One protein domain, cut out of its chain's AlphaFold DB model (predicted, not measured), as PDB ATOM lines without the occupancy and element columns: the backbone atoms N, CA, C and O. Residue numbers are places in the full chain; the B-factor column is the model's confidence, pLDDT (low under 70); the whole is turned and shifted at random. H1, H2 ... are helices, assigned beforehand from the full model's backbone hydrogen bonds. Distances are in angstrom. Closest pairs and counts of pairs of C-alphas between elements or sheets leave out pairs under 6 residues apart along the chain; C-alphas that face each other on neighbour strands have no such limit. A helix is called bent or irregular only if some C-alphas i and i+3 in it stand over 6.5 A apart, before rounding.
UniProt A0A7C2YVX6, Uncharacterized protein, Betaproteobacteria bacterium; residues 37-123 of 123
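This is residues 37 to 123 of the 123 residues of an uncharacterized protein of Betaproteobacteria bacterium (UniProt A0A7C2YVX6). The longest helix, H3, pairs with H4 in one helical hairpin, and H1 pairs with H2 in a second. The two hairpins meet at H2, which sits in the middle with H1 on one side and the last part of H3 and the first part of H4 on the other. The printed part has 87 residues with four named helices, H1 to H4 in order along the chain, and no named strand; the class is all helix. It is only just compact, close to loose, with a radius of gyration of the C-alphas of 13.9 A and spans of 43 by 34 by 19 A.

H3 holds residues 84 to 100, 24.8 A long, from C-alpha 84 at (-117.718, -126.766, -120.638); it is irregular, but only just, with C-alphas 96 and 99 6.7 A apart. H4 holds residues 105 to 120, 22.9 A, ending at C-alpha 120 at (-102.396, -133.097, -111.463). H2 is residues 62 to 72, 15.1 A. H1 is residues 43 to 56, 19.9 A, beginning at C-alpha 43 at (-111.444, -140.381, -145.031).

H2 is the hub, touching the three other helices. H3 touches it with residues 97 to 100 alone, about perpendicular at 87 degrees; the closest C-alphas, of Ala 71 and Tyr 97, are 4.5 A apart. H4 touches H2 with residues 105 to 108 alone, the same way at a steep tilt of 67 degrees, only just short of about perpendicular; the closest C-alphas are those of Ala 64 and Gly 105, 6.7 A. In the hairpin of H3 and H4, H3 touches with residues 95 to 100 alone, opposite ways at a steep tilt of 45 degrees, closest at the C-alphas of Ile 96 and Arg 115, 5.2 A. In the hairpin of H1 and H2 the steep tilt is 42 degrees, opposite ways, and the closest C-alphas are those of Ala 52 and Asn 72, 5.1 A. H1 is apart from H3 and H4. Every O i to N i+4 pair is within hydrogen-bond range in H1, H2 and H4, and 11 of 13 are in H3.

The C-alphas of Arg 38 and Arg 121, the two farthest apart, are 43.5 A apart. The printed part has no cut. The link from H2 to H3 is long, with 11 residues; those from H1 to H2 and from H3 to H4 are tight. The mean pLDDT of the printed part is 94.5, and residue 123, the chain's last, is under 70.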
ATOM      1  N   CYS A  37    -113.673-146.826-145.275       95.38
ATOM      2  CA  CYS A  37    -113.489-145.377-145.317       95.38
ATOM      3  C   CYS A  37    -113.954-144.713-146.623       95.38
ATOM      4  O   CYS A  37    -113.818-143.497-146.754       95.38
ATOM      5  N   ARG A  38    -114.483-145.462-147.608       95.50
ATOM      6  CA  ARG A  38    -114.865-144.901-148.923       95.50
ATOM      7  C   ARG A  38    -115.952-143.830-148.844       95.50
ATOM      8  O   ARG A  38    -115.957-142.927-149.674       95.50
ATOM      9  N   PHE A  39    -116.849-143.940-147.867       93.06
ATOM     10  CA  PHE A  39    -118.008-143.053-147.705       93.06
ATOM     11  C   PHE A  39    -117.931-142.189-146.443       93.06
ATOM     12  O   PHE A  39    -118.885-141.486-146.117       93.06
ATOM     13  N   GLU A  40    -116.812-142.242-145.719       94.62
ATOM     14  CA  GLU A  40    -116.628-141.442-144.515       94.62
ATOM     15  C   GLU A  40    -116.338-139.980-144.890       94.62
ATOM     16  O   GLU A  40    -115.480-139.731-145.742       94.62
ATOM     17  N   PRO A  41    -116.997-138.997-144.247       93.19
ATOM     18  CA  PRO A  41    -116.762-137.577-144.521       93.19
ATOM     19  C   PRO A  41    -115.302-137.155-144.320       93.19
ATOM     20  O   PRO A  41    -114.802-136.278-145.017       93.19
ATOM     21  N   ASP A  42    -114.619-137.793-143.367       94.69
ATOM     22  CA  ASP A  42    -113.198-137.601-143.093       94.69
ATOM     23  C   ASP A  42    -112.449-138.917-143.325       94.69
ATOM     24  O   ASP A  42    -112.182-139.705-142.410       94.69
ATOM     25  N   ARG A  43    -112.140-139.169-144.599       96.06
ATOM     26  CA  ARG A  43    -111.444-140.381-145.031       96.06
ATOM     27  C   ARG A  43    -110.070-140.525-144.374       96.06
ATOM     28  O   ARG A  43    -109.718-141.629-143.966       96.06
ATOM     29  N   ALA A  44    -109.313-139.435-144.238       95.19
ATOM     30  CA  ALA A  44    -107.977-139.468-143.644       95.19
ATOM     31  C   ALA A  44    -108.035-139.892-142.171       95.19
ATOM     32  O   ALA A  44    -107.273-140.757-141.739       95.19
ATOM     33  N   ARG A  45    -108.988-139.338-141.414       95.31
ATOM     34  CA  ARG A  45    -109.235-139.745-140.031       95.31
ATOM     35  C   ARG A  45    -109.686-141.194-139.918       95.31
ATOM     36  O   ARG A  45    -109.204-141.904-139.042       95.31
ATOM     37  N   CYS A  46    -110.579-141.642-140.798       95.62
ATOM     38  CA  CYS A  46    -111.009-143.037-140.819       95.62
ATOM     39  C   CYS A  46    -109.834-143.995-141.073       95.62
ATOM     40  O   CYS A  46    -109.663-144.970-140.343       95.62
ATOM     41  N   GLU A  47    -108.992-143.705-142.069       96.06
ATOM     42  CA  GLU A  47    -107.824-144.531-142.387       96.06
ATOM     43  C   GLU A  47    -106.817-144.560-141.227       96.06
ATOM     44  O   GLU A  47    -106.251-145.611-140.921       96.06
ATOM     45  N   GLU A  48    -106.618-143.433-140.543       95.50
ATOM     46  CA  GLU A  48    -105.763-143.355-139.358       95.50
ATOM     47  C   GLU A  48    -106.324-144.169-138.182       95.50
ATOM     48  O   GLU A  48    -105.597-144.928-137.536       95.50
ATOM     49  N   ASP A  49    -107.630-144.077-137.937       95.75
ATOM     50  CA  ASP A  49    -108.295-144.843-136.885       95.75
ATOM     51  C   ASP A  49    -108.258-146.354-137.187       95.75
ATOM     52  O   ASP A  49    -108.074-147.156-136.269       95.75
ATOM     53  N   ASN A  50    -108.337-146.754-138.461       96.19
ATOM     54  CA  ASN A  50    -108.157-148.144-138.888       96.19
ATOM     55  C   ASN A  50    -106.734-148.659-138.632       96.19
ATOM     56  O   ASN A  50    -106.568-149.787-138.164       96.19
ATOM     57  N   LYS A  51    -105.697-147.846-138.878       96.38
ATOM     58  CA  LYS A  51    -104.313-148.215-138.520       96.38
ATOM     59  C   LYS A  51    -104.168-148.417-137.013       96.38
ATOM     60  O   LYS A  51    -103.494-149.351-136.581       96.38
ATOM     61  N   ALA A  52    -104.816-147.574-136.209       96.19
ATOM     62  CA  ALA A  52    -104.818-147.720-134.757       96.19
ATOM     63  C   ALA A  52    -105.510-149.017-134.307       96.19
ATOM     64  O   ALA A  52    -105.018-149.685-133.399       96.19
ATOM     65  N   ILE A  53    -106.611-149.403-134.960       95.50
ATOM     66  CA  ILE A  53    -107.286-150.685-134.722       95.50
ATOM     67  C   ILE A  53    -106.334-151.855-134.986       95.50
ATOM     68  O   ILE A  53    -106.120-152.678-134.094       95.50
ATOM     69  N   GLU A  54    -105.696-151.889-136.157       95.25
ATOM     70  CA  GLU A  54    -104.738-152.944-136.513       95.25
ATOM     71  C   GLU A  54    -103.553-153.012-135.537       95.25
ATOM     72  O   GLU A  54    -103.104-154.097-135.161       95.25
ATOM     73  N   PHE A  55    -103.069-151.858-135.072       95.56
ATOM     74  CA  PHE A  55    -101.978-151.775-134.105       95.56
ATOM     75  C   PHE A  55    -102.362-152.310-132.713       95.56
ATOM     76  O   PHE A  55    -101.560-152.992-132.060       95.56
ATOM     77  N   CYS A  56    -103.586-152.017-132.266       95.62
ATOM     78  CA  CYS A  56    -104.068-152.293-130.913       95.62
ATOM     79  C   CYS A  56    -104.803-153.631-130.751       95.62
ATOM     80  O   CYS A  56    -104.976-154.079-129.620       95.62
ATOM     81  N   ARG A  57    -105.230-154.293-131.837       92.81
ATOM     82  CA  ARG A  57    -106.050-155.522-131.767       92.81
ATOM     83  C   ARG A  57    -105.392-156.698-131.037       92.81
ATOM     84  O   ARG A  57    -106.091-157.600-130.595       92.81
ATOM     85  N   ASN A  58    -104.064-156.689-130.921       90.12
ATOM     86  CA  ASN A  58    -103.281-157.745-130.270       90.12
ATOM     87  C   ASN A  58    -103.025-157.481-128.774       90.12
ATOM     88  O   ASN A  58    -102.209-158.168-128.159       90.12
ATOM     89  N   GLU A  59    -103.645-156.452-128.195       92.69
ATOM     90  CA  GLU A  59    -103.561-156.201-126.758       92.69
ATOM     91  C   GLU A  59    -104.183-157.336-125.938       92.69
ATOM     92  O   GLU A  59    -105.092-158.035-126.381       92.69
ATOM     93  N   ARG A  60    -103.661-157.530-124.721       85.50
ATOM     94  CA  ARG A  60    -103.923-158.747-123.929       85.50
ATOM     95  C   ARG A  60    -105.342-158.831-123.373       85.50
ATOM     96  O   ARG A  60    -105.817-159.928-123.096       85.50
ATOM     97  N   ASP A  61    -105.986-157.685-123.176       89.00
ATOM     98  CA  ASP A  61    -107.339-157.579-122.647       89.00
ATOM     99  C   ASP A  61    -108.055-156.328-123.173       89.00
ATOM    100  O   ASP A  61    -107.452-155.409-123.733       89.00
ATOM    101  N   THR A  62    -109.368-156.281-122.962       88.38
ATOM    102  CA  THR A  62    -110.246-155.208-123.439       88.38
ATOM    103  C   THR A  62    -109.858-153.823-122.910       88.38
ATOM    104  O   THR A  62    -109.960-152.832-123.634       88.38
ATOM    105  N   ASN A  63    -109.385-153.711-121.665       90.19
ATOM    106  CA  ASN A  63    -108.972-152.420-121.112       90.19
ATOM    107  C   ASN A  63    -107.674-151.936-121.762       90.19
ATOM    108  O   ASN A  63    -107.557-150.747-122.078       90.19
ATOM    109  N   ALA A  64    -106.733-152.851-121.998       91.75
ATOM    110  CA  ALA A  64    -105.501-152.570-122.721       91.75
ATOM    111  C   ALA A  64    -105.791-152.132-124.167       91.75
ATOM    112  O   ALA A  64    -105.276-151.098-124.602       91.75
ATOM    113  N   VAL A  65    -106.713-152.815-124.860       93.38
ATOM    114  CA  VAL A  65    -107.221-152.399-126.179       93.38
ATOM    115  C   VAL A  65    -107.760-150.968-126.131       93.38
ATOM    116  O   VAL A  65    -107.341-150.122-126.918       93.38
ATOM    117  N   HIS A  66    -108.668-150.653-125.203       92.94
ATOM    118  CA  HIS A  66    -109.276-149.321-125.135       92.94
ATOM    119  C   HIS A  66    -108.266-148.217-124.818       92.94
ATOM    120  O   HIS A  66    -108.364-147.112-125.360       92.94
ATOM    121  N   ALA A  67    -107.307-148.489-123.932       94.12
ATOM    122  CA  ALA A  67    -106.230-147.555-123.639       94.12
ATOM    123  C   ALA A  67    -105.361-147.320-124.881       94.12
ATOM    124  O   ALA A  67    -105.077-146.164-125.205       94.12
ATOM    125  N   CYS A  68    -105.004-148.393-125.591       96.56
ATOM    126  CA  CYS A  68    -104.231-148.336-126.826       96.56
ATOM    127  C   CYS A  68    -104.958-147.538-127.909       96.56
ATOM    128  O   CYS A  68    -104.386-146.588-128.445       96.56
ATOM    129  N   LEU A  69    -106.232-147.840-128.174       96.06
ATOM    130  CA  LEU A  69    -107.033-147.123-129.167       96.06
ATOM    131  C   LEU A  69    -107.113-145.632-128.843       96.06
ATOM    132  O   LEU A  69    -106.878-144.803-129.708       96.06
ATOM    133  N   ARG A  70    -107.344-145.264-127.582       95.44
ATOM    134  CA  ARG A  70    -107.430-143.852-127.178       95.44
ATOM    135  C   ARG A  70    -106.136-143.060-127.412       95.44
ATOM    136  O   ARG A  70    -106.202-141.844-127.589       95.44
ATOM    137  N   ALA A  71    -104.980-143.720-127.357       97.12
ATOM    138  CA  ALA A  71    -103.684-143.099-127.629       97.12
ATOM    139  C   ALA A  71    -103.333-143.066-129.120       97.12
ATOM    140  O   ALA A  71    -102.647-142.146-129.555       97.12
ATOM    141  N   ASN A  72    -103.781-144.063-129.886       97.06
ATOM    142  CA  ASN A  72    -103.345-144.263-131.266       97.06
ATOM    143  C   ASN A  72    -104.352-143.781-132.316       97.06
ATOM    144  O   ASN A  72    -103.936-143.408-133.410       97.06
ATOM    145  N   GLN A  73    -105.642-143.736-131.982       95.88
ATOM    146  CA  GLN A  73    -106.666-143.113-132.817       95.88
ATOM    147  C   GLN A  73    -106.502-141.596-132.846       95.88
ATOM    148  O   GLN A  73    -105.846-140.981-131.995       95.88
ATOM    149  N   SER A  74    -107.154-140.998-133.830       95.25
ATOM    150  CA  SER A  74    -107.228-139.561-134.017       95.25
ATOM    151  C   SER A  74    -107.768-138.860-132.764       95.25
ATOM    152  O   SER A  74    -108.615-139.423-132.056       95.25
ATOM    153  N   PRO A  75    -107.329-137.617-132.486       95.19
ATOM    154  CA  PRO A  75    -107.804-136.866-131.333       95.19
ATOM    155  C   PRO A  75    -109.332-136.820-131.254       95.19
ATOM    156  O   PRO A  75    -110.038-136.713-132.262       95.19
ATOM    157  N   LEU A  76    -109.864-136.854-130.033       94.06
ATOM    158  CA  LEU A  76    -111.292-136.663-129.820       94.06
ATOM    159  C   LEU A  76    -111.687-135.244-130.240       94.06
ATOM    160  O   LEU A  76    -111.038-134.276-129.848       94.06
ATOM    161  N   VAL A  77    -112.796-135.117-130.968       94.19
ATOM    162  CA  VAL A  77    -113.396-133.814-131.271       94.19
ATOM    163  C   VAL A  77    -114.135-133.334-130.023       94.19
ATOM    164  O   VAL A  77    -115.113-133.952-129.596       94.19
ATOM    165  N   CYS A  78    -113.631-132.269-129.401       95.75
ATOM    166  CA  CYS A  78    -114.127-131.779-128.112       95.75
ATOM    167  C   CYS A  78    -115.072-130.578-128.222       95.75
ATOM    168  O   CYS A  78    -115.884-130.377-127.323       95.75
ATOM    169  N   GLU A  79    -115.037-129.841-129.333       93.81
ATOM    170  CA  GLU A  79    -115.896-128.669-129.569       93.81
ATOM    171  C   GLU A  79    -117.387-129.019-129.655       93.81
ATOM    172  O   GLU A  79    -118.247-128.200-129.359       93.81
ATOM    173  N   THR A  80    -117.717-130.264-130.000       92.19
ATOM    174  CA  THR A  80    -119.107-130.732-130.116       92.19
ATOM    175  C   THR A  80    -119.739-131.100-128.769       92.19
ATOM    176  O   THR A  80    -120.876-131.579-128.715       92.19
ATOM    177  N   ARG A  81    -119.015-130.938-127.652       93.38
ATOM    178  CA  ARG A  81    -119.515-131.280-126.316       93.38
ATOM    179  C   ARG A  81    -120.465-130.195-125.811       93.38
ATOM    180  O   ARG A  81    -120.147-129.018-125.834       93.38
ATOM    181  N   LYS A  82    -121.615-130.620-125.279       93.00
ATOM    182  CA  LYS A  82    -122.715-129.732-124.853       93.00
ATOM    183  C   LYS A  82    -122.413-128.849-123.633       93.00
ATOM    184  O   LYS A  82    -123.179-127.936-123.362       93.00
ATOM    185  N   SER A  83    -121.376-129.153-122.853       96.19
ATOM    186  CA  SER A  83    -121.027-128.388-121.652       96.19
ATOM    187  C   SER A  83    -119.525-128.195-121.525       96.19
ATOM    188  O   SER A  83    -118.747-129.077-121.902       96.19
ATOM    189  N   GLU A  84    -119.126-127.084-120.904       95.94
ATOM    190  CA  GLU A  84    -117.718-126.766-120.638       95.94
ATOM    191  C   GLU A  84    -117.023-127.869-119.836       95.94
ATOM    192  O   GLU A  84    -115.942-128.327-120.195       95.94
ATOM    193  N   SER A  85    -117.683-128.413-118.813       96.19
ATOM    194  CA  SER A  85    -117.147-129.536-118.036       96.19
ATOM    195  C   SER A  85    -116.895-130.786-118.893       96.19
ATOM    196  O   SER A  85    -115.923-131.518-118.670       96.19
ATOM    197  N   ALA A  86    -117.756-131.059-119.883       95.62
ATOM    198  CA  ALA A  86    -117.577-132.178-120.807       95.62
ATOM    199  C   ALA A  86    -116.472-131.897-121.835       95.62
ATOM    200  O   ALA A  86    -115.673-132.796-122.123       95.62
ATOM    201  N   LYS A  87    -116.383-130.660-122.335       96.25
ATOM    202  CA  LYS A  87    -115.312-130.189-123.219       96.25
ATOM    203  C   LYS A  87    -113.946-130.296-122.539       96.25
ATOM    204  O   LYS A  87    -113.086-131.031-123.020       96.25
ATOM    205  N   GLN A  88    -113.796-129.736-121.340       95.75
ATOM    206  CA  GLN A  88    -112.575-129.824-120.530       95.75
ATOM    207  C   GLN A  88    -112.161-131.273-120.244       95.75
ATOM    208  O   GLN A  88    -110.975-131.613-120.267       95.75
ATOM    209  N   ARG A  89    -113.126-132.165-119.969       95.19
ATOM    210  CA  ARG A  89    -112.841-133.596-119.776       95.19
ATOM    211  C   ARG A  89    -112.331-134.245-121.065       95.19
ATOM    212  O   ARG A  89    -111.379-135.020-120.994       95.19
ATOM    213  N   CYS A  90    -112.946-133.940-122.205       96.44
ATOM    214  CA  CYS A  90    -112.521-134.425-123.516       96.44
ATOM    215  C   CYS A  90    -111.098-133.955-123.855       96.44
ATOM    216  O   CYS A  90    -110.236-134.773-124.172       96.44
ATOM    217  N   GLU A  91    -110.807-132.668-123.684       96.25
ATOM    218  CA  GLU A  91    -109.476-132.117-123.941       96.25
ATOM    219  C   GLU A  91    -108.422-132.719-123.014       96.25
ATOM    220  O   GLU A  91    -107.318-133.048-123.449       96.25
ATOM    221  N   ARG A  92    -108.761-132.925-121.735       95.88
ATOM    222  CA  ARG A  92    -107.869-133.600-120.787       95.88
ATOM    223  C   ARG A  92    -107.535-135.015-121.253       95.88
ATOM    224  O   ARG A  92    -106.396-135.444-121.105       95.88
ATOM    225  N   ILE A  93    -108.504-135.740-121.816       96.06
ATOM    226  CA  ILE A  93    -108.249-137.060-122.403       96.06
ATOM    227  C   ILE A  93    -107.236-136.941-123.547       96.06
ATOM    228  O   ILE A  93    -106.236-137.658-123.522       96.06
ATOM    229  N   ASN A  94    -107.431-136.007-124.482       96.81
ATOM    230  CA  ASN A  94    -106.476-135.790-125.571       96.81
ATOM    231  C   ASN A  94    -105.072-135.452-125.038       96.81
ATOM    232  O   ASN A  94    -104.104-136.093-125.434       96.81
ATOM    233  N   ARG A  95    -104.949-134.533-124.068       96.94
ATOM    234  CA  ARG A  95    -103.655-134.140-123.466       96.94
ATOM    235  C   ARG A  95    -102.919-135.281-122.757       96.94
ATOM    236  O   ARG A  95    -101.689-135.232-122.642       96.94
ATOM    237  N   ILE A  96    -103.658-136.269-122.250       97.62
ATOM    238  CA  ILE A  96    -103.093-137.436-121.567       97.62
ATOM    239  C   ILE A  96    -102.670-138.510-122.569       97.62
ATOM    240  O   ILE A  96    -101.567-139.028-122.444       97.62
ATOM    241  N   TYR A  97    -103.527-138.859-123.529       97.56
ATOM    242  CA  TYR A  97    -103.324-140.051-124.359       97.56
ATOM    243  C   TYR A  97    -102.631-139.768-125.692       97.56
ATOM    244  O   TYR A  97    -101.785-140.555-126.097       97.56
ATOM    245  N   GLN A  98    -102.936-138.654-126.362       97.00
ATOM    246  CA  GLN A  98    -102.398-138.367-127.701       97.00
ATOM    247  C   GLN A  98    -100.865-138.227-127.732       97.00
ATOM    248  O   GLN A  98    -100.250-138.709-128.678       97.00
ATOM    249  N   PRO A  99    -100.194-137.680-126.693       97.56
ATOM    250  CA  PRO A  99     -98.731-137.701-126.633       97.56
ATOM    251  C   PRO A  99     -98.115-139.105-126.529       97.56
ATOM    252  O   PRO A  99     -96.912-139.251-126.714       97.56
ATOM    253  N   CYS A 100     -98.912-140.124-126.199       97.94
ATOM    254  CA  CYS A 100     -98.475-141.513-126.064       97.94
ATOM    255  C   CYS A 100     -98.724-142.340-127.337       97.94
ATOM    256  O   CYS A 100     -98.680-143.570-127.280       97.94
ATOM    257  N   LYS A 101     -99.007-141.690-128.471       97.31
ATOM    258  CA  LYS A 101     -99.187-142.345-129.769       97.31
ATOM    259  C   LYS A 101     -97.953-143.171-130.158       97.31
ATOM    260  O   LYS A 101     -96.823-142.796-129.858       97.31
ATOM    261  N   GLY A 102     -98.188-144.311-130.799       96.81
ATOM    262  CA  GLY A 102     -97.182-145.313-131.156       96.81
ATOM    263  C   GLY A 102     -96.834-146.292-130.031       96.81
ATOM    264  O   GLY A 102     -96.098-147.244-130.271       96.81
ATOM    265  N   ARG A 103     -97.366-146.094-128.816       97.19
ATOM    266  CA  ARG A 103     -97.090-146.949-127.653       97.19
ATOM    267  C   ARG A 103     -98.247-147.889-127.370       97.19
ATOM    268  O   ARG A 103     -99.410-147.568-127.635       97.19
ATOM    269  N   ARG A 104     -97.922-149.028-126.760       95.31
ATOM    270  CA  ARG A 104     -98.886-150.052-126.338       95.31
ATOM    271  C   ARG A 104     -98.384-150.805-125.095       95.31
ATOM    272  O   ARG A 104     -97.252-150.583-124.663       95.31
ATOM    273  N   GLY A 105     -99.218-151.637-124.481       94.25
ATOM    274  CA  GLY A 105     -98.874-152.406-123.282       94.25
ATOM    275  C   GLY A 105     -98.298-151.563-122.133       94.25
ATOM    276  O   GLY A 105     -98.817-150.501-121.779       94.25
ATOM    277  N   THR A 106     -97.200-152.036-121.539       95.62
ATOM    278  CA  THR A 106     -96.545-151.397-120.383       95.62
ATOM    279  C   THR A 106     -95.955-150.025-120.707       95.62
ATOM    280  O   THR A 106     -95.989-149.131-119.862       95.62
ATOM    281  N   GLU A 107     -95.469-149.821-121.933       96.94
ATOM    282  CA  GLU A 107     -94.904-148.543-122.372       96.94
ATOM    283  C   GLU A 107     -95.976-147.447-122.434       96.94
ATOM    284  O   GLU A 107     -95.770-146.313-121.984       96.94
ATOM    285  N   LEU A 108     -97.155-147.799-122.950       97.25
ATOM    286  CA  LEU A 108     -98.310-146.911-122.950       97.25
ATOM    287  C   LEU A 108     -98.766-146.600-121.526       97.25
ATOM    288  O   LEU A 108     -99.016-145.436-121.213       97.25
ATOM    289  N   ALA A 109     -98.853-147.615-120.664       96.50
ATOM    290  CA  ALA A 109     -99.257-147.431-119.273       96.50
ATOM    291  C   ALA A 109     -98.326-146.447-118.546       96.50
ATOM    292  O   ALA A 109     -98.798-145.483-117.943       96.50
ATOM    293  N   ALA A 110     -97.008-146.626-118.683       98.00
ATOM    294  CA  ALA A 110     -96.012-145.725-118.109       98.00
ATOM    295  C   ALA A 110     -96.152-144.289-118.642       98.00
ATOM    296  O   ALA A 110     -96.141-143.332-117.864       98.00
ATOM    297  N   CYS A 111     -96.348-144.130-119.957       98.44
ATOM    298  CA  CYS A 111     -96.582-142.822-120.563       98.44
ATOM    299  C   CYS A 111     -97.834-142.152-119.986       98.44
ATOM    300  O   CYS A 111     -97.773-141.029-119.486       98.44
ATOM    301  N   VAL A 112     -98.970-142.850-119.991       97.62
ATOM    302  CA  VAL A 112    -100.253-142.317-119.518       97.62
ATOM    303  C   VAL A 112    -100.179-141.909-118.047       97.62
ATOM    304  O   VAL A 112    -100.679-140.838-117.696       97.62
ATOM    305  N   GLU A 113     -99.531-142.700-117.191       97.38
ATOM    306  CA  GLU A 113     -99.347-142.351-115.779       97.38
ATOM    307  C   GLU A 113     -98.469-141.109-115.596       97.38
ATOM    308  O   GLU A 113     -98.841-140.195-114.853       97.38
ATOM    309  N   GLN A 114     -97.377-140.991-116.356       97.62
ATOM    310  CA  GLN A 114     -96.557-139.778-116.360       97.62
ATOM    311  C   GLN A 114     -97.382-138.543-116.765       97.62
ATOM    312  O   GLN A 114     -97.312-137.496-116.113       97.62
ATOM    313  N   ARG A 115     -98.211-138.656-117.811       97.12
ATOM    314  CA  ARG A 115     -99.068-137.555-118.283       97.12
ATOM    315  C   ARG A 115    -100.155-137.191-117.272       97.12
ATOM    316  O   ARG A 115    -100.407-136.007-117.046       97.12
ATOM    317  N   ARG A 116    -100.772-138.180-116.619       96.12
ATOM    318  CA  ARG A 116    -101.748-137.961-115.536       96.12
ATOM    319  C   ARG A 116    -101.117-137.231-114.354       96.12
ATOM    320  O   ARG A 116    -101.725-136.297-113.835       96.12
ATOM    321  N   ALA A 117     -99.914-137.630-113.945       95.69
ATOM    322  CA  ALA A 117     -99.179-136.966-112.874       95.69
ATOM    323  C   ALA A 117     -98.861-135.504-113.228       95.69
ATOM    324  O   ALA A 117     -99.048-134.619-112.393       95.69
ATOM    325  N   ALA A 118     -98.465-135.232-114.474       94.38
ATOM    326  CA  ALA A 118     -98.214-133.873-114.948       94.38
ATOM    327  C   ALA A 118     -99.475-132.989-114.926       94.38
ATOM    328  O   ALA A 118     -99.401-131.843-114.496       94.38
ATOM    329  N   GLU A 119    -100.642-133.505-115.329       91.31
ATOM    330  CA  GLU A 119    -101.898-132.735-115.281       91.31
ATOM    331  C   GLU A 119    -102.367-132.450-113.846       91.31
ATOM    332  O   GLU A 119    -102.972-131.409-113.606       91.31
ATOM    333  N   LYS A 120    -102.082-133.340-112.882       89.81
ATOM    334  CA  LYS A 120    -102.396-133.097-111.463       89.81
ATOM    335  C   LYS A 120    -101.585-131.942-110.878       89.81
ATOM    336  O   LYS A 120    -102.126-131.196-110.083       89.81
ATOM    337  N   ARG A 121    -100.320-131.785-111.285       88.19
ATOM    338  CA  ARG A 121     -99.423-130.718-110.796       88.19
ATOM    339  C   ARG A 121     -99.763-129.319-111.326       88.19
ATOM    340  O   ARG A 121     -99.204-128.349-110.837       88.19
ATOM    341  N   LYS A 122    -100.615-129.218-112.351       77.81
ATOM    342  CA  LYS A 122    -101.063-127.943-112.942       77.81
ATOM    343  C   LYS A 122    -102.333-127.382-112.295       77.81
ATOM    344  O   LYS A 122    -102.772-126.306-112.690       77.81
ATOM    345  N   LYS A 123    -102.967-128.153-111.412       60.91
ATOM    346  CA  LYS A 123    -104.138-127.747-110.636       60.91
ATOM    347  C   LYS A 123    -103.700-127.319-109.251       60.91
ATOM    348  O   LYS A 123    -104.372-126.416-108.723       60.91
TER     349      LYS A 123